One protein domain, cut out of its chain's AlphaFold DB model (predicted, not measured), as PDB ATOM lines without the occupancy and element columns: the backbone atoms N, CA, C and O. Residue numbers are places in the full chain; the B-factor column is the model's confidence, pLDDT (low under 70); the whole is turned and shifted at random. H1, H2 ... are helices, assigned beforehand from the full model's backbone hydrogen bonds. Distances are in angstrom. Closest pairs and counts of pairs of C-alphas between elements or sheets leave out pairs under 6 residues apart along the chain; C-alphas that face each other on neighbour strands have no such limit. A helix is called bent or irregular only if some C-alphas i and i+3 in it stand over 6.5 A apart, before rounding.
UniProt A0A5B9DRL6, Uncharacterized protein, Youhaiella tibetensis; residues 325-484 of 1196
ATOM      1  N   GLN A 325      14.878   5.321  27.245       90.25
ATOM      2  CA  GLN A 325      14.952   6.774  27.211       90.25
ATOM      3  C   GLN A 325      16.376   7.223  26.853       90.25
ATOM      4  O   GLN A 325      17.320   6.854  27.556       90.25
ATOM      5  N   PRO A 326      16.551   8.049  25.802       87.19
ATOM      6  CA  PRO A 326      17.865   8.551  25.417       87.19
ATOM      7  C   PRO A 326      18.609   9.214  26.582       87.19
ATOM      8  O   PRO A 326      18.013   9.940  27.377       87.19
ATOM      9  N   ASP A 327      19.918   8.977  26.650       84.69
ATOM     10  CA  ASP A 327      20.837   9.529  27.654       84.69
ATOM     11  C   ASP A 327      20.533   9.146  29.125       84.69
ATOM     12  O   ASP A 327      21.081   9.758  30.047       84.69
ATOM     13  N   SER A 328      19.690   8.132  29.369       86.88
ATOM     14  CA  SER A 328      19.288   7.683  30.713       86.88
ATOM     15  C   SER A 328      19.836   6.295  31.069       86.88
ATOM     16  O   SER A 328      19.855   5.388  30.240       86.88
ATOM     17  N   ALA A 329      20.250   6.105  32.325       88.31
ATOM     18  CA  ALA A 329      20.574   4.794  32.889       88.31
ATOM     19  C   ALA A 329      19.300   4.097  33.400       88.31
ATOM     20  O   ALA A 329      19.053   4.013  34.597       88.31
ATOM     21  N   ASP A 330      18.450   3.645  32.477       90.06
ATOM     22  CA  ASP A 330      17.142   3.062  32.787       90.06
ATOM     23  C   ASP A 330      17.120   1.520  32.752       90.06
ATOM     24  O   ASP A 330      18.103   0.842  32.442       90.06
ATOM     25  N   LEU A 331      15.971   0.927  33.097       89.88
ATOM     26  CA  LEU A 331      15.794  -0.534  33.096       89.88
ATOM     27  C   LEU A 331      15.951  -1.148  31.691       89.88
ATOM     28  O   LEU A 331      16.323  -2.316  31.573       89.88
ATOM     29  N   ALA A 332      15.719  -0.375  30.626       93.00
ATOM     30  CA  ALA A 332      15.965  -0.827  29.260       93.00
ATOM     31  C   ALA A 332      17.469  -0.925  28.966       93.00
ATOM     32  O   ALA A 332      17.906  -1.898  28.350       93.00
ATOM     33  N   LEU A 333      18.273   0.024  29.456       91.44
ATOM     34  CA  LEU A 333      19.731  -0.059  29.409       91.44
ATOM     35  C   LEU A 333      20.234  -1.289  30.176       91.44
ATOM     36  O   LEU A 333      21.058  -2.043  29.654       91.44
ATOM     37  N   SER A 334      19.689  -1.522  31.378       89.62
ATOM     38  CA  SER A 334      19.962  -2.724  32.182       89.62
ATOM     39  C   SER A 334      19.736  -4.001  31.366       89.62
ATOM     40  O   SER A 334      20.626  -4.845  31.258       89.62
ATOM     41  N   PHE A 335      18.579  -4.093  30.699       92.12
ATOM     42  CA  PHE A 335      18.228  -5.194  29.807       92.12
ATOM     43  C   PHE A 335      19.240  -5.367  28.664       92.12
ATOM     44  O   PHE A 335      19.763  -6.467  28.480       92.12
ATOM     45  N   MET A 336      19.559  -4.296  27.930       92.94
ATOM     46  CA  MET A 336      20.511  -4.327  26.811       92.94
ATOM     47  C   MET A 336      21.877  -4.867  27.245       92.94
ATOM     48  O   MET A 336      22.401  -5.790  26.618       92.94
ATOM     49  N   VAL A 337      22.424  -4.353  28.351       88.75
ATOM     50  CA  VAL A 337      23.699  -4.818  28.920       88.75
ATOM     51  C   VAL A 337      23.599  -6.282  29.351       88.75
ATOM     52  O   VAL A 337      24.471  -7.093  29.025       88.75
ATOM     53  N   ALA A 338      22.506  -6.660  30.018       88.00
ATOM     54  CA  ALA A 338      22.274  -8.022  30.476       88.00
ATOM     55  C   ALA A 338      22.167  -9.036  29.321       88.00
ATOM     56  O   ALA A 338      22.534 -10.193  29.517       88.00
ATOM     57  N   THR A 339      21.780  -8.647  28.099       90.44
ATOM     58  CA  THR A 339      21.790  -9.581  26.950       90.44
ATOM     59  C   THR A 339      23.198 -10.001  26.510       90.44
ATOM     60  O   THR A 339      23.361 -11.094  25.968       90.44
ATOM     61  N   GLY A 340      24.214  -9.154  26.734       87.75
ATOM     62  CA  GLY A 340      25.591  -9.388  26.284       87.75
ATOM     63  C   GLY A 340      25.789  -9.321  24.762       87.75
ATOM     64  O   GLY A 340      26.726  -9.929  24.249       87.75
ATOM     65  N   ARG A 341      24.907  -8.632  24.022       91.31
ATOM     66  CA  ARG A 341      24.921  -8.589  22.548       91.31
ATOM     67  C   ARG A 341      25.577  -7.306  21.999       91.31
ATOM     68  O   ARG A 341      25.259  -6.218  22.484       91.31
ATOM     69  N   PRO A 342      26.472  -7.398  20.992       91.56
ATOM     70  CA  PRO A 342      27.214  -6.247  20.464       91.56
ATOM     71  C   PRO A 342      26.345  -5.224  19.717       91.56
ATOM     72  O   PRO A 342      26.730  -4.063  19.588       91.56
ATOM     73  N   GLU A 343      25.159  -5.610  19.252       93.12
ATOM     74  CA  GLU A 343      24.219  -4.737  18.545       93.12
ATOM     75  C   GLU A 343      23.736  -3.564  19.414       93.12
ATOM     76  O   GLU A 343      23.401  -2.504  18.887       93.12
ATOM     77  N   PHE A 344      23.769  -3.710  20.744       93.06
ATOM     78  CA  PHE A 344      23.433  -2.637  21.683       93.06
ATOM     79  C   PHE A 344      24.601  -1.705  22.007       93.06
ATOM     80  O   PHE A 344      24.406  -0.671  22.650       93.06
ATOM     81  N   ALA A 345      25.818  -2.018  21.553       91.00
ATOM     82  CA  ALA A 345      27.005  -1.274  21.951       91.00
ATOM     83  C   ALA A 345      26.951   0.206  21.546       91.00
ATOM     84  O   ALA A 345      27.443   1.052  22.287       91.00
ATOM     85  N   ALA A 346      26.306   0.543  20.426       90.44
ATOM     86  CA  ALA A 346      26.138   1.933  19.996       90.44
ATOM     87  C   ALA A 346      25.286   2.775  20.966       90.44
ATOM     88  O   ALA A 346      25.519   3.976  21.086       90.44
ATOM     89  N   THR A 347      24.333   2.151  21.664       91.50
ATOM     90  CA  THR A 347      23.452   2.810  22.641       91.50
ATOM     91  C   THR A 347      24.091   2.861  24.025       91.50
ATOM     92  O   THR A 347      24.048   3.893  24.685       91.50
ATOM     93  N   VAL A 348      24.726   1.770  24.460       91.50
ATOM     94  CA  VAL A 348      25.296   1.669  25.814       91.50
ATOM     95  C   VAL A 348      26.632   2.409  25.937       91.50
ATOM     96  O   VAL A 348      26.878   3.068  26.947       91.50
ATOM     97  N   TRP A 349      27.509   2.313  24.928       91.38
ATOM     98  CA  TRP A 349      28.879   2.833  25.005       91.38
ATOM     99  C   TRP A 349      28.966   4.314  25.419       91.38
ATOM    100  O   TRP A 349      29.725   4.603  26.345       91.38
ATOM    101  N   PRO A 350      28.176   5.248  24.842       91.75
ATOM    102  CA  PRO A 350      28.222   6.659  25.231       91.75
ATOM    103  C   PRO A 350      27.975   6.913  26.725       91.75
ATOM    104  O   PRO A 350      28.555   7.841  27.283       91.75
ATOM    105  N   LEU A 351      27.152   6.087  27.382       91.25
ATOM    106  CA  LEU A 351      26.794   6.245  28.793       91.25
ATOM    107  C   LEU A 351      27.880   5.727  29.739       91.25
ATOM    108  O   LEU A 351      28.142   6.338  30.771       91.25
ATOM    109  N   ILE A 352      28.542   4.629  29.380       89.62
ATOM    110  CA  ILE A 352      29.601   4.025  30.203       89.62
ATOM    111  C   ILE A 352      30.986   4.627  29.935       89.62
ATOM    112  O   ILE A 352      31.918   4.401  30.706       89.62
ATOM    113  N   SER A 353      31.135   5.390  28.848       90.69
ATOM    114  CA  SER A 353      32.386   6.046  28.458       90.69
ATOM    115  C   SER A 353      32.375   7.564  28.684       90.69
ATOM    116  O   SER A 353      33.268   8.260  28.194       90.69
ATOM    117  N   GLN A 354      31.354   8.105  29.354       88.56
ATOM    118  CA  GLN A 354      31.239   9.543  29.604       88.56
ATOM    119  C   GLN A 354      32.175  10.023  30.723       88.56
ATOM    120  O   GLN A 354      32.579   9.260  31.598       88.56
ATOM    121  N   SER A 355      32.506  11.317  30.713       87.44
ATOM    122  CA  SER A 355      33.416  11.928  31.694       87.44
ATOM    123  C   SER A 355      32.761  12.266  33.038       87.44
ATOM    124  O   SER A 355      33.465  12.503  34.017       87.44
ATOM    125  N   ASP A 356      31.428  12.344  33.098       90.56
ATOM    126  CA  ASP A 356      30.703  12.542  34.355       90.56
ATOM    127  C   ASP A 356      30.692  11.232  35.149       90.56
ATOM    128  O   ASP A 356      29.954  10.301  34.825       90.56
ATOM    129  N   ARG A 357      31.519  11.168  36.200       87.00
ATOM    130  CA  ARG A 357      31.688   9.965  37.024       87.00
ATOM    131  C   ARG A 357      30.374   9.481  37.638       87.00
ATOM    132  O   ARG A 357      30.198   8.275  37.768       87.00
ATOM    133  N   GLN A 358      29.468  10.379  38.030       87.81
ATOM    134  CA  GLN A 358      28.221   9.967  38.678       87.81
ATOM    135  C   GLN A 358      27.319   9.244  37.679       87.81
ATOM    136  O   GLN A 358      26.876   8.133  37.954       87.81
ATOM    137  N   LYS A 359      27.135   9.830  36.492       87.75
ATOM    138  CA  LYS A 359      26.341   9.220  35.418       87.75
ATOM    139  C   LYS A 359      26.988   7.955  34.854       87.75
ATOM    140  O   LYS A 359      26.292   7.006  34.510       87.75
ATOM    141  N   GLN A 360      28.319   7.929  34.772       90.62
ATOM    142  CA  GLN A 360      29.067   6.748  34.343       90.62
ATOM    143  C   GLN A 360      28.839   5.573  35.305       90.62
ATOM    144  O   GLN A 360      28.525   4.471  34.862       90.62
ATOM    145  N   LEU A 361      28.976   5.809  36.615       88.62
ATOM    146  CA  LEU A 361      28.757   4.789  37.643       88.62
ATOM    147  C   LEU A 361      27.307   4.307  37.674       88.62
ATOM    148  O   LEU A 361      27.077   3.110  37.809       88.62
ATOM    149  N   GLU A 362      26.347   5.221  37.526       86.69
ATOM    150  CA  GLU A 362      24.925   4.883  37.422       86.69
ATOM    151  C   GLU A 362      24.688   3.896  36.268       86.69
ATOM    152  O   GLU A 362      24.147   2.813  36.482       86.69
ATOM    153  N   ALA A 363      25.207   4.193  35.071       88.69
ATOM    154  CA  ALA A 363      25.091   3.314  33.908       88.69
ATOM    155  C   ALA A 363      25.821   1.968  34.079       88.69
ATOM    156  O   ALA A 363      25.290   0.927  33.691       88.69
ATOM    157  N   LEU A 364      27.030   1.970  34.655       86.75
ATOM    158  CA  LEU A 364      27.831   0.756  34.865       86.75
ATOM    159  C   LEU A 364      27.193  -0.202  35.879       86.75
ATOM    160  O   LEU A 364      27.250  -1.419  35.694       86.75
ATOM    161  N   ARG A 365      26.554   0.335  36.921       82.19
ATOM    162  CA  ARG A 365      25.965  -0.457  38.011       82.19
ATOM    163  C   ARG A 365      24.535  -0.907  37.734       82.19
ATOM    164  O   ARG A 365      24.100  -1.892  38.325       82.19
ATOM    165  N   MET A 366      23.843  -0.272  36.787       78.94
ATOM    166  CA  MET A 366      22.433  -0.536  36.473       78.94
ATOM    167  C   MET A 366      22.118  -2.002  36.122       78.94
ATOM    168  O   MET A 366      21.027  -2.499  36.401       78.94
ATOM    169  N   ALA A 367      23.045  -2.705  35.464       66.75
ATOM    170  CA  ALA A 367      22.810  -4.061  34.960       66.75
ATOM    171  C   ALA A 367      23.246  -5.179  35.912       66.75
ATOM    172  O   ALA A 367      22.934  -6.343  35.660       66.75
ATOM    173  N   GLY A 368      24.029  -4.862  36.951       65.31
ATOM    174  CA  GLY A 368      24.652  -5.825  37.869       65.31
ATOM    175  C   GLY A 368      25.647  -6.820  37.237       65.31
ATOM    176  O   GLY A 368      26.525  -7.311  37.944       65.31
ATOM    177  N   ARG A 369      25.528  -7.133  35.932       71.00
ATOM    178  CA  ARG A 369      26.404  -8.020  35.153       71.00
ATOM    179  C   ARG A 369      26.832  -7.440  33.810       71.00
ATOM    180  O   ARG A 369      26.073  -7.469  32.841       71.00
ATOM    181  N   PHE A 370      28.083  -6.998  33.732       74.94
ATOM    182  CA  PHE A 370      28.664  -6.408  32.527       74.94
ATOM    183  C   PHE A 370      29.442  -7.432  31.682       74.94
ATOM    184  O   PHE A 370      30.133  -8.287  32.221       74.94
ATOM    185  N   THR A 371      29.360  -7.355  30.350       77.31
ATOM    186  CA  THR A 371      30.083  -8.271  29.442       77.31
ATOM    187  C   THR A 371      30.982  -7.479  28.499       77.31
ATOM    188  O   THR A 371      30.502  -6.996  27.472       77.31
ATOM    189  N   PRO A 372      32.283  -7.332  28.812       79.56
ATOM    190  CA  PRO A 372      33.196  -6.513  28.014       79.56
ATOM    191  C   PRO A 372      33.322  -6.954  26.552       79.56
ATOM    192  O   PRO A 372      33.514  -6.112  25.680       79.56
ATOM    193  N   THR A 373      33.175  -8.250  26.263       81.50
ATOM    194  CA  THR A 373      33.292  -8.809  24.904       81.50
ATOM    195  C   THR A 373      32.241  -8.259  23.936       81.50
ATOM    196  O   THR A 373      32.525  -8.118  22.748       81.50
ATOM    197  N   ALA A 374      31.066  -7.847  24.429       85.38
ATOM    198  CA  ALA A 374      30.046  -7.173  23.621       85.38
ATOM    199  C   ALA A 374      30.505  -5.791  23.112       85.38
ATOM    200  O   ALA A 374      29.958  -5.272  22.141       85.38
ATOM    201  N   PHE A 375      31.529  -5.208  23.739       87.25
ATOM    202  CA  PHE A 375      32.064  -3.878  23.442       87.25
ATOM    203  C   PHE A 375      33.461  -3.931  22.821       87.25
ATOM    204  O   PHE A 375      34.142  -2.909  22.767       87.25
ATOM    205  N   GLU A 376      33.916  -5.098  22.355       87.56
ATOM    206  CA  GLU A 376      35.285  -5.301  21.866       87.56
ATOM    207  C   GLU A 376      35.681  -4.288  20.780       87.56
ATOM    208  O   GLU A 376      36.775  -3.721  20.811       87.56
ATOM    209  N   ALA A 377      34.771  -4.010  19.843       89.50
ATOM    210  CA  ALA A 377      35.001  -3.052  18.766       89.50
ATOM    211  C   ALA A 377      35.171  -1.615  19.296       89.50
ATOM    212  O   ALA A 377      36.056  -0.887  18.844       89.50
ATOM    213  N   GLN A 378      34.352  -1.210  20.268       91.81
ATOM    214  CA  GLN A 378      34.377   0.119  20.879       91.81
ATOM    215  C   GLN A 378      35.589   0.297  21.793       91.81
ATOM    216  O   GLN A 378      36.250   1.332  21.723       91.81
ATOM    217  N   LEU A 379      35.921  -0.722  22.590       89.19
ATOM    218  CA  LEU A 379      37.131  -0.756  23.406       89.19
ATOM    219  C   LEU A 379      38.367  -0.614  22.508       89.19
ATOM    220  O   LEU A 379      39.157   0.306  22.700       89.19
ATOM    221  N   THR A 380      38.468  -1.415  21.443       90.19
ATOM    222  CA  THR A 380      39.591  -1.352  20.489       90.19
ATOM    223  C   THR A 380      39.714   0.004  19.796       90.19
ATOM    224  O   THR A 380      40.818   0.511  19.612       90.19
ATOM    225  N   ALA A 381      38.597   0.618  19.401       88.81
ATOM    226  CA  ALA A 381      38.619   1.882  18.666       88.81
ATOM    227  C   ALA A 381      38.738   3.132  19.561       88.81
ATOM    228  O   ALA A 381      39.140   4.197  19.075       88.81
ATOM    229  N   GLY A 382      38.323   3.039  20.828       87.25
ATOM    230  CA  GLY A 382      38.013   4.196  21.666       87.25
ATOM    231  C   GLY A 382      38.692   4.244  23.032       87.25
ATOM    232  O   GLY A 382      38.789   5.344  23.573       87.25
ATOM    233  N   TYR A 383      39.179   3.124  23.578       91.94
ATOM    234  CA  TYR A 383      39.697   3.055  24.953       91.94
ATOM    235  C   TYR A 383      40.815   4.073  25.223       91.94
ATOM    236  O   TYR A 383      40.708   4.865  26.158       91.94
ATOM    237  N   ASP A 384      41.818   4.151  24.344       90.25
ATOM    238  CA  ASP A 384      42.969   5.058  24.498       90.25
ATOM    239  C   ASP A 384      42.594   6.552  24.469       90.25
ATOM    240  O   ASP A 384      43.381   7.406  24.875       90.25
ATOM    241  N   ARG A 385      41.394   6.891  23.975       91.12
ATOM    242  CA  ARG A 385      40.888   8.273  23.914       91.12
ATOM    243  C   ARG A 385      40.131   8.686  25.174       91.12
ATOM    244  O   ARG A 385      39.822   9.867  25.323       91.12
ATOM    245  N   LEU A 386      39.798   7.740  26.051       93.81
ATOM    246  CA  LEU A 386      39.093   8.014  27.299       93.81
ATOM    247  C   LEU A 386      40.032   8.674  28.315       93.81
ATOM    248  O   LEU A 386      41.226   8.372  28.367       93.81
ATOM    249  N   ALA A 387      39.481   9.553  29.154       94.12
ATOM    250  CA  ALA A 387      40.216  10.156  30.263       94.12
ATOM    251  C   ALA A 387      40.678   9.089  31.271       94.12
ATOM    252  O   ALA A 387      40.044   8.043  31.412       94.12
ATOM    253  N   GLU A 388      41.766   9.366  31.993       94.69
ATOM    254  CA  GLU A 388      42.337   8.437  32.977       94.69
ATOM    255  C   GLU A 388      41.305   8.001  34.028       94.69
ATOM    256  O   GLU A 388      41.172   6.806  34.287       94.69
ATOM    257  N   GLU A 389      40.529   8.940  34.589       93.25
ATOM    258  CA  GLU A 389      39.460   8.616  35.542       93.25
ATOM    259  C   GLU A 389      38.405   7.680  34.941       93.25
ATOM    260  O   GLU A 389      38.021   6.699  35.578       93.25
ATOM    261  N   THR A 390      37.962   7.958  33.712       94.00
ATOM    262  CA  THR A 390      36.945   7.164  33.012       94.00
ATOM    263  C   THR A 390      37.438   5.740  32.764       94.00
ATOM    264  O   THR A 390      36.670   4.802  32.969       94.00
ATOM    265  N   ARG A 391      38.711   5.556  32.371       95.12
ATOM    266  CA  ARG A 391      39.313   4.222  32.175       95.12
ATOM    267  C   ARG A 391      39.432   3.452  33.486       95.12
ATOM    268  O   ARG A 391      39.107   2.269  33.506       95.12
ATOM    269  N   ALA A 392      39.854   4.116  34.566       94.00
ATOM    270  CA  ALA A 392      39.968   3.499  35.886       94.00
ATOM    271  C   ALA A 392      38.604   2.994  36.379       94.00
ATOM    272  O   ALA A 392      38.463   1.813  36.677       94.00
ATOM    273  N   THR A 393      37.583   3.860  36.370       92.56
ATOM    274  CA  THR A 393      36.219   3.486  36.777       92.56
ATOM    275  C   THR A 393      35.627   2.396  35.879       92.56
ATOM    276  O   THR A 393      35.051   1.444  36.391       92.56
ATOM    277  N   LEU A 394      35.813   2.478  34.556       92.44
ATOM    278  CA  LEU A 394      35.308   1.468  33.621       92.44
ATOM    279  C   LEU A 394      35.884   0.075  33.910       92.44
ATOM    280  O   LEU A 394      35.131  -0.890  34.002       92.44
ATOM    281  N   LEU A 395      37.208  -0.038  34.062       93.50
ATOM    282  CA  LEU A 395      37.845  -1.333  34.312       93.50
ATOM    283  C   LEU A 395      37.609  -1.851  35.740       93.50
ATOM    284  O   LEU A 395      37.458  -3.058  35.909       93.50
ATOM    285  N   GLY A 396      37.550  -0.972  36.746       92.25
ATOM    286  CA  GLY A 396      37.189  -1.353  38.118       92.25
ATOM    287  C   GLY A 396      35.783  -1.956  38.178       92.25
ATOM    288  O   GLY A 396      35.602  -3.082  38.637       92.25
ATOM    289  N   GLU A 397      34.798  -1.287  37.572       90.12
ATOM    290  CA  GLU A 397      33.425  -1.801  37.514       90.12
ATOM    291  C   GLU A 397      33.299  -3.053  36.623       90.12
ATOM    292  O   GLU A 397      32.447  -3.901  36.882       90.12
ATOM    293  N   PHE A 398      34.162  -3.257  35.616       89.88
ATOM    294  CA  PHE A 398      34.225  -4.546  34.906       89.88
ATOM    295  C   PHE A 398      34.640  -5.691  35.835       89.88
ATOM    296  O   PHE A 398      34.131  -6.800  35.691       89.88
ATOM    297  N   VAL A 399      35.524  -5.448  36.801       89.44
ATOM    298  CA  VAL A 399      35.893  -6.454  37.805       89.44
ATOM    299  C   VAL A 399      34.758  -6.667  38.808       89.44
ATOM    300  O   VAL A 399      34.387  -7.809  39.098       89.44
ATOM    301  N   ASP A 400      34.183  -5.578  39.315       85.38
ATOM    302  CA  ASP A 400      33.178  -5.634  40.377       85.38
ATOM    303  C   ASP A 400      31.840  -6.198  39.884       85.38
ATOM    304  O   ASP A 400      31.232  -7.036  40.559       85.38
ATOM    305  N   ALA A 401      31.428  -5.817  38.674       78.31
ATOM    306  CA  ALA A 401      30.147  -6.179  38.085       78.31
ATOM    307  C   ALA A 401      30.254  -7.117  36.871       78.31
ATOM    308  O   ALA A 401      29.230  -7.547  36.375       78.31
ATOM    309  N   GLY A 402      31.423  -7.480  36.333       73.88
ATOM    310  CA  GLY A 402      31.489  -8.209  35.048       73.88
ATOM    311  C   GLY A 402      31.656  -9.735  35.111       73.88
ATOM    312  O   GLY A 402      31.715 -10.397  34.074       73.88
ATOM    313  N   GLY A 403      31.738 -10.331  36.304       77.12
ATOM    314  CA  GLY A 403      32.033 -11.765  36.440       77.12
ATOM    315  C   GLY A 403      33.417 -12.131  35.879       77.12
ATOM    316  O   GLY A 403      34.330 -11.310  35.912       77.12
ATOM    317  N   MET A 404      33.588 -13.361  35.379       77.62
ATOM    318  CA  MET A 404      34.881 -13.806  34.838       77.62
ATOM    319  C   MET A 404      35.270 -13.059  33.551       77.62
ATOM    320  O   MET A 404      36.376 -12.534  33.477       77.62
ATOM    321  N   ASP A 405      34.346 -12.916  32.596       78.06
ATOM    322  CA  ASP A 405      34.570 -12.141  31.362       78.06
ATOM    323  C   ASP A 405      34.963 -10.685  31.662       78.06
ATOM    324  O   ASP A 405      35.809 -10.097  30.987       78.06
ATOM    325  N   GLY A 406      34.345 -10.107  32.697       86.00
ATOM    326  CA  GLY A 406      34.683  -8.812  33.276       86.00
ATOM    327  C   GLY A 406      36.125  -8.725  33.750       86.00
ATOM    328  O   GLY A 406      36.868  -7.840  33.329       86.00
ATOM    329  N   ILE A 407      36.516  -9.678  34.596       87.69
ATOM    330  CA  ILE A 407      37.859  -9.789  35.167       87.69
ATOM    331  C   ILE A 407      38.911  -9.968  34.070       87.69
ATOM    332  O   ILE A 407      39.877  -9.206  34.032       87.69
ATOM    333  N   ASP A 408      38.726 -10.922  33.157       85.50
ATOM    334  CA  ASP A 408      39.690 -11.186  32.084       85.50
ATOM    335  C   ASP A 408      39.783 -10.010  31.110       85.50
ATOM    336  O   ASP A 408      40.880  -9.608  30.708       85.50
ATOM    337  N   GLY A 409      38.640  -9.395  30.787       88.00
ATOM    338  CA  GLY A 409      38.581  -8.163  30.013       88.00
ATOM    339  C   GLY A 409      39.369  -7.039  30.683       88.00
ATOM    340  O   GLY A 409      40.250  -6.452  30.053       88.00
ATOM    341  N   ALA A 410      39.104  -6.767  31.961       92.38
ATOM    342  CA  ALA A 410      39.776  -5.720  32.721       92.38
ATOM    343  C   ALA A 410      41.282  -5.962  32.841       92.38
ATOM    344  O   ALA A 410      42.065  -5.044  32.612       92.38
ATOM    345  N   VAL A 411      41.702  -7.199  33.121       93.44
ATOM    346  CA  VAL A 411      43.120  -7.570  33.215       93.44
ATOM    347  C   VAL A 411      43.823  -7.384  31.880       93.44
ATOM    348  O   VAL A 411      44.899  -6.790  31.846       93.44
ATOM    349  N   ARG A 412      43.221  -7.822  30.769       91.31
ATOM    350  CA  ARG A 412      43.802  -7.657  29.429       91.31
ATOM    351  C   ARG A 412      44.099  -6.191  29.110       91.31
ATOM    352  O   ARG A 412      45.190  -5.890  28.634       91.31
ATOM    353  N   TRP A 413      43.157  -5.291  29.395       92.12
ATOM    354  CA  TRP A 413      43.335  -3.856  29.159       92.12
ATOM    355  C   TRP A 413      44.284  -3.211  30.180       92.12
ATOM    356  O   TRP A 413      45.153  -2.427  29.803       92.12
ATOM    357  N   ALA A 414      44.213  -3.604  31.454       95.00
ATOM    358  CA  ALA A 414      45.092  -3.091  32.503       95.00
ATOM    359  C   ALA A 414      46.566  -3.487  32.311       95.00
ATOM    360  O   ALA A 414      47.450  -2.702  32.651       95.00
ATOM    361  N   LEU A 415      46.858  -4.666  31.742       94.31
ATOM    362  CA  LEU A 415      48.229  -5.090  31.418       94.31
ATOM    363  C   LEU A 415      48.910  -4.134  30.423       94.31
ATOM    364  O   LEU A 415      50.121  -3.922  30.519       94.31
ATOM    365  N   GLY A 416      48.142  -3.550  29.496       88.69
ATOM    366  CA  GLY A 416      48.626  -2.622  28.471       88.69
ATOM    367  C   GLY A 416      48.541  -1.132  28.829       88.69
ATOM    368  O   GLY A 416      49.182  -0.331  28.150       88.69
ATOM    369  N   ASP A 417      47.787  -0.735  29.865       93.94
ATOM    370  CA  ASP A 417      47.617   0.684  30.221       93.94
ATOM    371  C   ASP A 417      48.915   1.270  30.823       93.94
ATOM    372  O   ASP A 417      49.641   0.624  31.586       93.94
ATOM    373  N   ALA A 418      49.231   2.516  30.471       91.06
ATOM    374  CA  ALA A 418      50.406   3.223  30.979       91.06
ATOM    375  C   ALA A 418      50.171   3.880  32.353       91.06
ATOM    376  O   ALA A 418      51.136   4.199  33.046       91.06
ATOM    377  N   SER A 419      48.915   4.096  32.753       94.50
ATOM    378  CA  SER A 419      48.548   4.770  33.997       94.50
ATOM    379  C   SER A 419      48.594   3.828  35.194       94.50
ATOM    380  O   SER A 419      47.847   2.850  35.294       94.50
ATOM    381  N   SER A 420      49.410   4.192  36.176       94.25
ATOM    382  CA  SER A 420      49.450   3.520  37.473       94.25
ATOM    383  C   SER A 420      48.126   3.632  38.223       94.25
ATOM    384  O   SER A 420      47.741   2.685  38.899       94.25
ATOM    385  N   LYS A 421      47.387   4.739  38.068       93.75
ATOM    386  CA  LYS A 421      46.080   4.936  38.712       93.75
ATOM    387  C   LYS A 421      45.055   3.913  38.224       93.75
ATOM    388  O   LYS A 421      44.362   3.323  39.044       93.75
ATOM    389  N   VAL A 422      45.008   3.666  36.911       95.31
ATOM    390  CA  VAL A 422      44.129   2.644  36.315       95.31
ATOM    391  C   VAL A 422      44.497   1.255  36.841       95.31
ATOM    392  O   VAL A 422      43.620   0.516  37.278       95.31
ATOM    393  N   LYS A 423      45.793   0.911  36.869       95.69
ATOM    394  CA  LYS A 423      46.256  -0.384  37.396       95.69
ATOM    395  C   LYS A 423      45.918  -0.575  38.871       95.69
ATOM    396  O   LYS A 423      45.508  -1.669  39.244       95.69
ATOM    397  N   ILE A 424      46.085   0.466  39.690       93.69
ATOM    398  CA  ILE A 424      45.748   0.433  41.119       93.69
ATOM    399  C   ILE A 424      44.259   0.139  41.289       93.69
ATOM    400  O   ILE A 424      43.943  -0.844  41.942       93.69
ATOM    401  N   GLU A 425      43.370   0.908  40.652       93.81
ATOM    402  CA  GLU A 425      41.914   0.698  40.752       93.81
ATOM    403  C   GLU A 425      41.524  -0.750  40.410       93.81
ATOM    404  O   GLU A 425      40.834  -1.412  41.179       93.81
ATOM    405  N   VAL A 426      42.051  -1.288  39.302       95.00
ATOM    406  CA  VAL A 426      41.776  -2.670  38.879       95.00
ATOM    407  C   VAL A 426      42.315  -3.688  39.887       95.00
ATOM    408  O   VAL A 426      41.622  -4.649  40.203       95.00
ATOM    409  N   ILE A 427      43.525  -3.497  40.424       93.81
ATOM    410  CA  ILE A 427      44.084  -4.381  41.460       93.81
ATOM    411  C   ILE A 427      43.232  -4.342  42.738       93.81
ATOM    412  O   ILE A 427      42.996  -5.396  43.330       93.81
ATOM    413  N   GLU A 428      42.761  -3.165  43.159       91.38
ATOM    414  CA  GLU A 428      41.910  -3.012  44.345       91.38
ATOM    415  C   GLU A 428      40.589  -3.776  44.181       91.38
ATOM    416  O   GLU A 428      40.263  -4.608  45.034       91.38
ATOM    417  N   SER A 429      39.891  -3.587  43.054       91.31
ATOM    418  CA  SER A 429      38.677  -4.352  42.737       91.31
ATOM    419  C   SER A 429      38.964  -5.858  42.648       91.31
ATOM    420  O   SER A 429      38.211  -6.667  43.189       91.31
ATOM    421  N   LEU A 430      40.085  -6.282  42.043       91.25
ATOM    422  CA  LEU A 430      40.440  -7.707  41.938       91.25
ATOM    423  C   LEU A 430      40.664  -8.342  43.312       91.25
ATOM    424  O   LEU A 430      40.152  -9.431  43.560       91.25
ATOM    425  N   ILE A 431      41.379  -7.671  44.218       88.12
ATOM    426  CA  ILE A 431      41.585  -8.167  45.584       88.12
ATOM    427  C   ILE A 431      40.244  -8.271  46.319       88.12
ATOM    428  O   ILE A 431      39.957  -9.305  46.923       88.12
ATOM    429  N   PHE A 432      39.389  -7.249  46.215       85.25
ATOM    430  CA  PHE A 432      38.062  -7.266  46.832       85.25
ATOM    431  C   PHE A 432      37.192  -8.426  46.314       85.25
ATOM    432  O   PHE A 432      36.467  -9.068  47.076       85.25
ATOM    433  N   ARG A 433      37.322  -8.759  45.026       81.06
ATOM    434  CA  ARG A 433      36.651  -9.891  44.370       81.06
ATOM    435  C   ARG A 433      37.377 -11.236  44.542       81.06
ATOM    436  O   ARG A 433      36.946 -12.216  43.935       81.06
ATOM    437  N   ARG A 434      38.435 -11.310  45.366       79.75
ATOM    438  CA  ARG A 434      39.300 -12.494  45.573       79.75
ATOM    439  C   ARG A 434      39.896 -13.057  44.274       79.75
ATOM    440  O   ARG A 434      39.940 -14.260  44.057       79.75
ATOM    441  N   ALA A 435      40.340 -12.186  43.373       83.81
ATOM    442  CA  ALA A 435      41.031 -12.526  42.130       83.81
ATOM    443  C   ALA A 435      42.537 -12.247  42.220       83.81
ATOM    444  O   ALA A 435      43.105 -11.479  41.437       83.81
ATOM    445  N   GLY A 436      43.186 -12.894  43.192       85.31
ATOM    446  CA  GLY A 436      44.591 -12.673  43.524       85.31
ATOM    447  C   GLY A 436      45.565 -13.050  42.416       85.31
ATOM    448  O   GLY A 436      46.512 -12.301  42.158       85.31
ATOM    449  N   ARG A 437      45.317 -14.145  41.685       83.69
ATOM    450  CA  ARG A 437      46.110 -14.514  40.491       83.69
ATOM    451  C   ARG A 437      46.087 -13.437  39.412       83.69
ATOM    452  O   ARG A 437      47.132 -13.106  38.850       83.69
ATOM    453  N   HIS A 438      44.920 -12.862  39.135       89.81
ATOM    454  CA  HIS A 438      44.751 -11.782  38.159       89.81
ATOM    455  C   HIS A 438      45.439 -10.494  38.611       89.81
ATOM    456  O   HIS A 438      46.181  -9.896  37.831       89.81
ATOM    457  N   ALA A 439      45.286 -10.116  39.884       91.94
ATOM    458  CA  ALA A 439      46.002  -8.980  40.465       91.94
ATOM    459  C   ALA A 439      47.528  -9.177  40.385       91.94
ATOM    460  O   ALA A 439      48.262  -8.256  40.018       91.94
ATOM    461  N   SER A 440      47.999 -10.406  40.629       90.75
ATOM    462  CA  SER A 440      49.417 -10.777  40.556       90.75
ATOM    463  C   SER A 440      50.012 -10.579  39.156       90.75
ATOM    464  O   SER A 440      51.150 -10.120  39.046       90.75
ATOM    465  N   LYS A 441      49.253 -10.882  38.090       91.44
ATOM    466  CA  LYS A 441      49.673 -10.665  36.689       91.44
ATOM    467  C   LYS A 441      49.882  -9.177  36.385       91.44
ATOM    468  O   LYS A 441      50.861  -8.811  35.741       91.44
ATOM    469  N   ILE A 442      48.991  -8.307  36.869       94.50
ATOM    470  CA  ILE A 442      49.116  -6.852  36.672       94.50
ATOM    471  C   ILE A 442      50.308  -6.313  37.468       94.50
ATOM    472  O   ILE A 442      51.096  -5.525  36.943       94.50
ATOM    473  N   LEU A 443      50.486  -6.766  38.712       93.44
ATOM    474  CA  LEU A 443      51.616  -6.382  39.559       93.44
ATOM    475  C   LEU A 443      52.977  -6.720  38.917       93.44
ATOM    476  O   LEU A 443      53.890  -5.895  38.969       93.44
ATOM    477  N   GLU A 444      53.116  -7.878  38.261       92.19
ATOM    478  CA  GLU A 444      54.363  -8.311  37.596       92.19
ATOM    479  C   GLU A 444      54.881  -7.329  36.546       92.19
ATOM    480  O   GLU A 444      56.085  -7.090  36.468       92.19
ATOM    481  N   VAL A 445      53.976  -6.729  35.772       91.19
ATOM    482  CA  VAL A 445      54.313  -5.763  34.714       91.19
ATOM    483  C   VAL A 445      54.253  -4.307  35.192       91.19
ATOM    484  O   VAL A 445      54.429  -3.380  34.400       91.19
ATOM    485  N   SER A 446      53.968  -4.080  36.477       93.88
ATOM    486  CA  SER A 446      53.758  -2.744  37.041       93.88
ATOM    487  C   SER A 446      55.032  -2.095  37.584       93.88
ATOM    488  O   SER A 446      55.927  -2.755  38.120       93.88
ATOM    489  N   GLY A 447      55.076  -0.762  37.490       91.75
ATOM    490  CA  GLY A 447      56.137   0.078  38.046       91.75
ATOM    491  C   GLY A 447      56.116   0.162  39.580       91.75
ATOM    492  O   GLY A 447      55.132  -0.223  40.215       91.75
ATOM    493  N   PRO A 448      57.204   0.652  40.206       91.31
ATOM    494  CA  PRO A 448      57.363   0.681  41.666       91.31
ATOM    495  C   PRO A 448      56.294   1.507  42.402       91.31
ATOM    496  O   PRO A 448      55.996   1.240  43.561       91.31
ATOM    497  N   ASP A 449      55.696   2.487  41.738       92.19
ATOM    498  CA  ASP A 449      54.621   3.329  42.256       92.19
ATOM    499  C   ASP A 449      53.303   2.567  42.479       92.19
ATOM    500  O   ASP A 449      52.669   2.753  43.518       92.19
ATOM    501  N   VAL A 450      52.927   1.653  41.575       92.94
ATOM    502  CA  VAL A 450      51.760   0.765  41.764       92.94
ATOM    503  C   VAL A 450      51.974  -0.147  42.972       92.94
ATOM    504  O   VAL A 450      51.097  -0.261  43.826       92.94
ATOM    505  N   TRP A 451      53.161  -0.754  43.080       93.50
ATOM    506  CA  TRP A 451      53.517  -1.612  44.214       93.50
ATOM    507  C   TRP A 451      53.435  -0.855  45.543       93.50
ATOM    508  O   TRP A 451      52.848  -1.363  46.498       93.50
ATOM    509  N   ALA A 452      53.964   0.370  45.592       90.25
ATOM    510  CA  ALA A 452      53.900   1.219  46.776       90.25
ATOM    511  C   ALA A 452      52.453   1.574  47.159       90.25
ATOM    512  O   ALA A 452      52.101   1.508  48.335       90.25
ATOM    513  N   ALA A 453      51.599   1.910  46.186       89.25
ATOM    514  CA  ALA A 453      50.200   2.239  46.443       89.25
ATOM    515  C   ALA A 453      49.415   1.037  46.994       89.25
ATOM    516  O   ALA A 453      48.825   1.141  48.072       89.25
ATOM    517  N   VAL A 454      49.477  -0.117  46.322       89.44
ATOM    518  CA  VAL A 454      48.779  -1.350  46.743       89.44
ATOM    519  C   VAL A 454      49.249  -1.799  48.128       89.44
ATOM    520  O   VAL A 454      48.433  -2.144  48.987       89.44
ATOM    521  N   ALA A 455      50.554  -1.705  48.401       88.69
ATOM    522  CA  ALA A 455      51.128  -2.045  49.699       88.69
ATOM    523  C   ALA A 455      50.563  -1.206  50.855       88.69
ATOM    524  O   ALA A 455      50.613  -1.659  51.995       88.69
ATOM    525  N   THR A 456      49.997  -0.016  50.608       85.81
ATOM    526  CA  THR A 456      49.380   0.815  51.659       85.81
ATOM    527  C   THR A 456      47.922   0.482  51.948       85.81
ATOM    528  O   THR A 456      47.441   0.865  53.006       85.81
ATOM    529  N   LYS A 457      47.233  -0.308  51.121       78.06
ATOM    530  CA  LYS A 457      45.773  -0.450  51.209       78.06
ATOM    531  C   LYS A 457      45.232  -1.508  52.187       78.06
ATOM    532  O   LYS A 457      44.030  -1.594  52.389       78.06
ATOM    533  N   GLY A 458      46.091  -2.278  52.855       68.31
ATOM    534  CA  GLY A 458      45.714  -3.088  54.029       68.31
ATOM    535  C   GLY A 458      45.098  -4.467  53.748       68.31
ATOM    536  O   GLY A 458      45.123  -5.325  54.623       68.31
ATOM    537  N   TYR A 459      44.616  -4.723  52.530       74.75
ATOM    538  CA  TYR A 459      43.903  -5.961  52.164       74.75
ATOM    539  C   TYR A 459      44.691  -6.932  51.265       74.75
ATOM    540  O   TYR A 459      44.160  -7.955  50.846       74.75
ATOM    541  N   TYR A 460      45.962  -6.656  50.958       81.19
ATOM    542  CA  TYR A 460      46.732  -7.476  50.010       81.19
ATOM    543  C   TYR A 460      47.190  -8.840  50.562       81.19
ATOM    544  O   TYR A 460      47.453  -9.734  49.767       81.19
ATOM    545  N   GLU A 461      47.307  -9.026  51.885       76.38
ATOM    546  CA  GLU A 461      47.806 -10.293  52.462       76.38
ATOM    547  C   GLU A 461      46.813 -11.450  52.313       76.38
ATOM    548  O   GLU A 461      47.233 -12.590  52.156       76.38
ATOM    549  N   GLU A 462      45.514 -11.148  52.320       69.62
ATOM    550  CA  GLU A 462      44.443 -12.113  52.037       69.62
ATOM    551  C   GLU A 462      44.091 -12.155  50.536       69.62
ATOM    552  O   GLU A 462      43.315 -12.998  50.102       69.62
ATOM    553  N   GLY A 463      44.630 -11.217  49.747       76.06
ATOM    554  CA  GLY A 463      44.215 -10.958  48.369       76.06
ATOM    555  C   GLY A 463      45.217 -11.340  47.285       76.06
ATOM    556  O   GLY A 463      44.834 -11.367  46.122       76.06
ATOM    557  N   ILE A 464      46.484 -11.596  47.621       85.12
ATOM    558  CA  ILE A 464      47.554 -11.959  46.677       85.12
ATOM    559  C   ILE A 464      48.117 -13.322  47.068       85.12
ATOM    560  O   ILE A 464      48.474 -13.528  48.220       85.12
ATOM    561  N   GLU A 465      48.250 -14.232  46.103       75.75
ATOM    562  CA  GLU A 465      48.629 -15.630  46.373       75.75
ATOM    563  C   GLU A 465      50.139 -15.884  46.301       75.75
ATOM    564  O   GLU A 465      50.667 -16.737  47.012       75.75
ATOM    565  N   LYS A 466      50.868 -15.159  45.439       83.94
ATOM    566  CA  LYS A 466      52.293 -15.430  45.192       83.94
ATOM    567  C   LYS A 466      53.157 -14.997  46.389       83.94
ATOM    568  O   LYS A 466      53.265 -13.789  46.629       83.94
ATOM    569  N   PRO A 467      53.870 -15.917  47.075       84.44
ATOM    570  CA  PRO A 467      54.644 -15.582  48.275       84.44
ATOM    571  C   PRO A 467      55.707 -14.502  48.046       84.44
ATOM    572  O   PRO A 467      55.861 -13.607  48.876       84.44
ATOM    573  N   ASP A 468      56.387 -14.527  46.896       90.19
ATOM    574  CA  ASP A 468      57.403 -13.528  46.541       90.19
ATOM    575  C   ASP A 468      56.803 -12.123  46.373       90.19
ATOM    576  O   ASP A 468      57.418 -11.121  46.746       90.19
ATOM    577  N   GLN A 469      55.573 -12.034  45.857       91.00
ATOM    578  CA  GLN A 469      54.864 -10.763  45.716       91.00
ATOM    579  C   GLN A 469      54.377 -10.243  47.066       91.00
ATOM    580  O   GLN A 469      54.539  -9.057  47.348       91.00
ATOM    581  N   ILE A 470      53.855 -11.119  47.932       88.62
ATOM    582  CA  ILE A 470      53.507 -10.766  49.315       88.62
ATOM    583  C   ILE A 470      54.754 -10.261  50.051       88.62
ATOM    584  O   ILE A 470      54.695  -9.235  50.725       88.62
ATOM    585  N   ALA A 471      55.899 -10.936  49.899       89.38
ATOM    586  CA  ALA A 471      57.163 -10.515  50.496       89.38
ATOM    587  C   ALA A 471      57.592  -9.126  49.996       89.38
ATOM    588  O   ALA A 471      57.973  -8.273  50.801       89.38
ATOM    589  N   ARG A 472      57.457  -8.857  48.690       91.94
ATOM    590  CA  ARG A 472      57.702  -7.526  48.122       91.94
ATOM    591  C   ARG A 472      56.721  -6.477  48.648       91.94
ATOM    592  O   ARG A 472      57.172  -5.422  49.071       91.94
ATOM    593  N   LEU A 473      55.415  -6.747  48.679       90.81
ATOM    594  CA  LEU A 473      54.404  -5.818  49.211       90.81
ATOM    595  C   LEU A 473      54.628  -5.529  50.699       90.81
ATOM    596  O   LEU A 473      54.508  -4.384  51.124       90.81
ATOM    597  N   ARG A 474      55.042  -6.531  51.484       87.75
ATOM    598  CA  ARG A 474      55.481  -6.342  52.875       87.75
ATOM    599  C   ARG A 474      56.700  -5.431  52.962       87.75
ATOM    600  O   ARG A 474      56.718  -4.551  53.817       87.75
ATOM    601  N   ALA A 475      57.687  -5.609  52.084       89.62
ATOM    602  CA  ALA A 475      58.864  -4.747  52.031       89.62
ATOM    603  C   ALA A 475      58.508  -3.307  51.620       89.62
ATOM    604  O   ALA A 475      58.981  -2.364  52.251       89.62
ATOM    605  N   GLU A 476      57.634  -3.122  50.627       91.12
ATOM    606  CA  GLU A 476      57.141  -1.805  50.202       91.12
ATOM    607  C   GLU A 476      56.313  -1.133  51.301       91.12
ATOM    608  O   GLU A 476      56.494   0.055  51.563       91.12
ATOM    609  N   ARG A 477      55.462  -1.881  52.020       88.00
ATOM    610  CA  ARG A 477      54.714  -1.353  53.171       88.00
ATOM    611  C   ARG A 477      55.656  -0.981  54.307       88.00
ATOM    612  O   ARG A 477      55.519   0.102  54.858       88.00
ATOM    613  N   ALA A 478      56.634  -1.825  54.635       86.50
ATOM    614  CA  ALA A 478      57.651  -1.507  55.636       86.50
ATOM    615  C   ALA A 478      58.452  -0.254  55.241       86.50
ATOM    616  O   ALA A 478      58.710   0.608  56.079       86.50
ATOM    617  N   ALA A 479      58.774  -0.095  53.953       88.56
ATOM    618  CA  ALA A 479      59.396   1.115  53.430       88.56
ATOM    619  C   ALA A 479      58.462   2.334  53.520       88.56
ATOM    620  O   ALA A 479      58.921   3.411  53.890       88.56
ATOM    621  N   ALA A 480      57.165   2.186  53.233       87.50
ATOM    622  CA  ALA A 480      56.169   3.249  53.372       87.50
ATOM    623  C   ALA A 480      55.996   3.674  54.840       87.50
ATOM    624  O   ALA A 480      56.087   4.858  55.138       87.50
ATOM    625  N   ILE A 481      55.862   2.718  55.763       86.69
ATOM    626  CA  ILE A 481      55.841   2.936  57.219       86.69
ATOM    627  C   ILE A 481      57.139   3.616  57.689       86.69
ATOM    628  O   ILE A 481      57.109   4.491  58.554       86.69
ATOM    629  N   GLY A 482      58.286   3.234  57.119       85.94
ATOM    630  CA  GLY A 482      59.587   3.836  57.414       85.94
ATOM    631  C   GLY A 482      59.748   5.267  56.887       85.94
ATOM    632  O   GLY A 482      60.420   6.069  57.529       85.94
ATOM    633  N   ARG A 483      59.133   5.593  55.742       88.44
ATOM    634  CA  ARG A 483      59.133   6.938  55.135       88.44
ATOM    635  C   ARG A 483      58.045   7.853  55.701       88.44
ATOM    636  O   ARG A 483      58.186   9.068  55.592       88.44
ATOM    637  N   GLU A 484      56.971   7.293  56.257       88.88
ATOM    638  CA  GLU A 484      55.847   8.062  56.786       88.88
ATOM    639  C   GLU A 484      56.281   8.894  57.997       88.88
ATOM    640  O   GLU A 484      56.765   8.383  59.010       88.88
TER     641      GLU A 484
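AT A GLANCE: This is residues 325 to 484 of the 1196 residues of an uncharacterized protein of Youhaiella tibetensis (UniProt A0A5B9DRL6). The chain winds from one end of a rod to the other as a solenoid of short helices in two side-by-side rows: H1, H3, H5, H7 and H9 follow one another in one row, H2, H4, H6 and H8 in the other. The last helix, H10, crosses H9 and closes the far end. The printed part has 160 residues with ten named helices, H1 to H10 in order, and no named strand; the class is all helix. It is compact, with a radius of gyration of the C-alphas of 16.5 A, and spans 54 by 25 by 24 A.

IN THESE COORDINATES: Find C-alpha 331 at (15.794, -0.534, 33.096), where H1, residues 331 to 339, begins. Next come H2, residues 342 to 352, H3, residues 357 to 365, and H4, residues 372 to 385. H2 and H4 are irregular: C-alphas 343 and 346 are 7.1 A apart, and C-alphas 374 and 377 are 8.1 A apart. Read on through H5, residues 388 to 401, 19.7 A long, H6, residues 403 to 416, 20.6 A, and H7, residues 420 to 432, 18.3 A. H8 holds residues 436 to 444 and H9 residues 448 to 456. H10, residues 467 to 483, runs 24.0 A to C-alpha 483 at (59.133, 6.938, 55.135).

HOW THE PARTS SIT: Start at H1, which touches H2 at Met 336 and Phe 344, C-alphas 6.1 A apart. H2 touches H4, closest at the C-alphas of Pro 342 and Ala 374, 4.3 A. H3 touches H5 at a shallow tilt of 23 degrees, closest at the C-alphas of Leu 364 and Glu 397, 6.7 A. H3 and H4 are apart. H5, H6 and H7 form an up and down bundle, each running against the one before. The closest C-alphas of H5 and H7 are those of Ala 392 and Val 422, 4.3 A. H6 and H8 run the same way at 7 degrees, a shallow tilt, and touch at the C-alphas of Leu 415 and Ile 442, 5.6 A. H7 touches H9 at the C-alphas of Ser 420 and Val 450, 5.6 A. H10 touches H9 with residues 473 to 480 alone, about perpendicular at 83 degrees; the C-alphas of Ala 455 and Leu 473 are closest, 5.0 A. Every O i to N i+4 pair is within hydrogen-bond range in H1, H3, H5, H7, H8, H9 and H10; H4 has 6 of 10, H6 9 of 10, and H2 3 of 7, beside 4 of 8 O i to N i+3 pairs.

THE WHOLE: Look at Gln 325 and Gly 482, whose C-alphas are the two farthest apart, 54.0 A. The printed part has no cut and no long link. The mean pLDDT of the printed part is 88.1; residues 367 to 368, 458 and 462 are under 70.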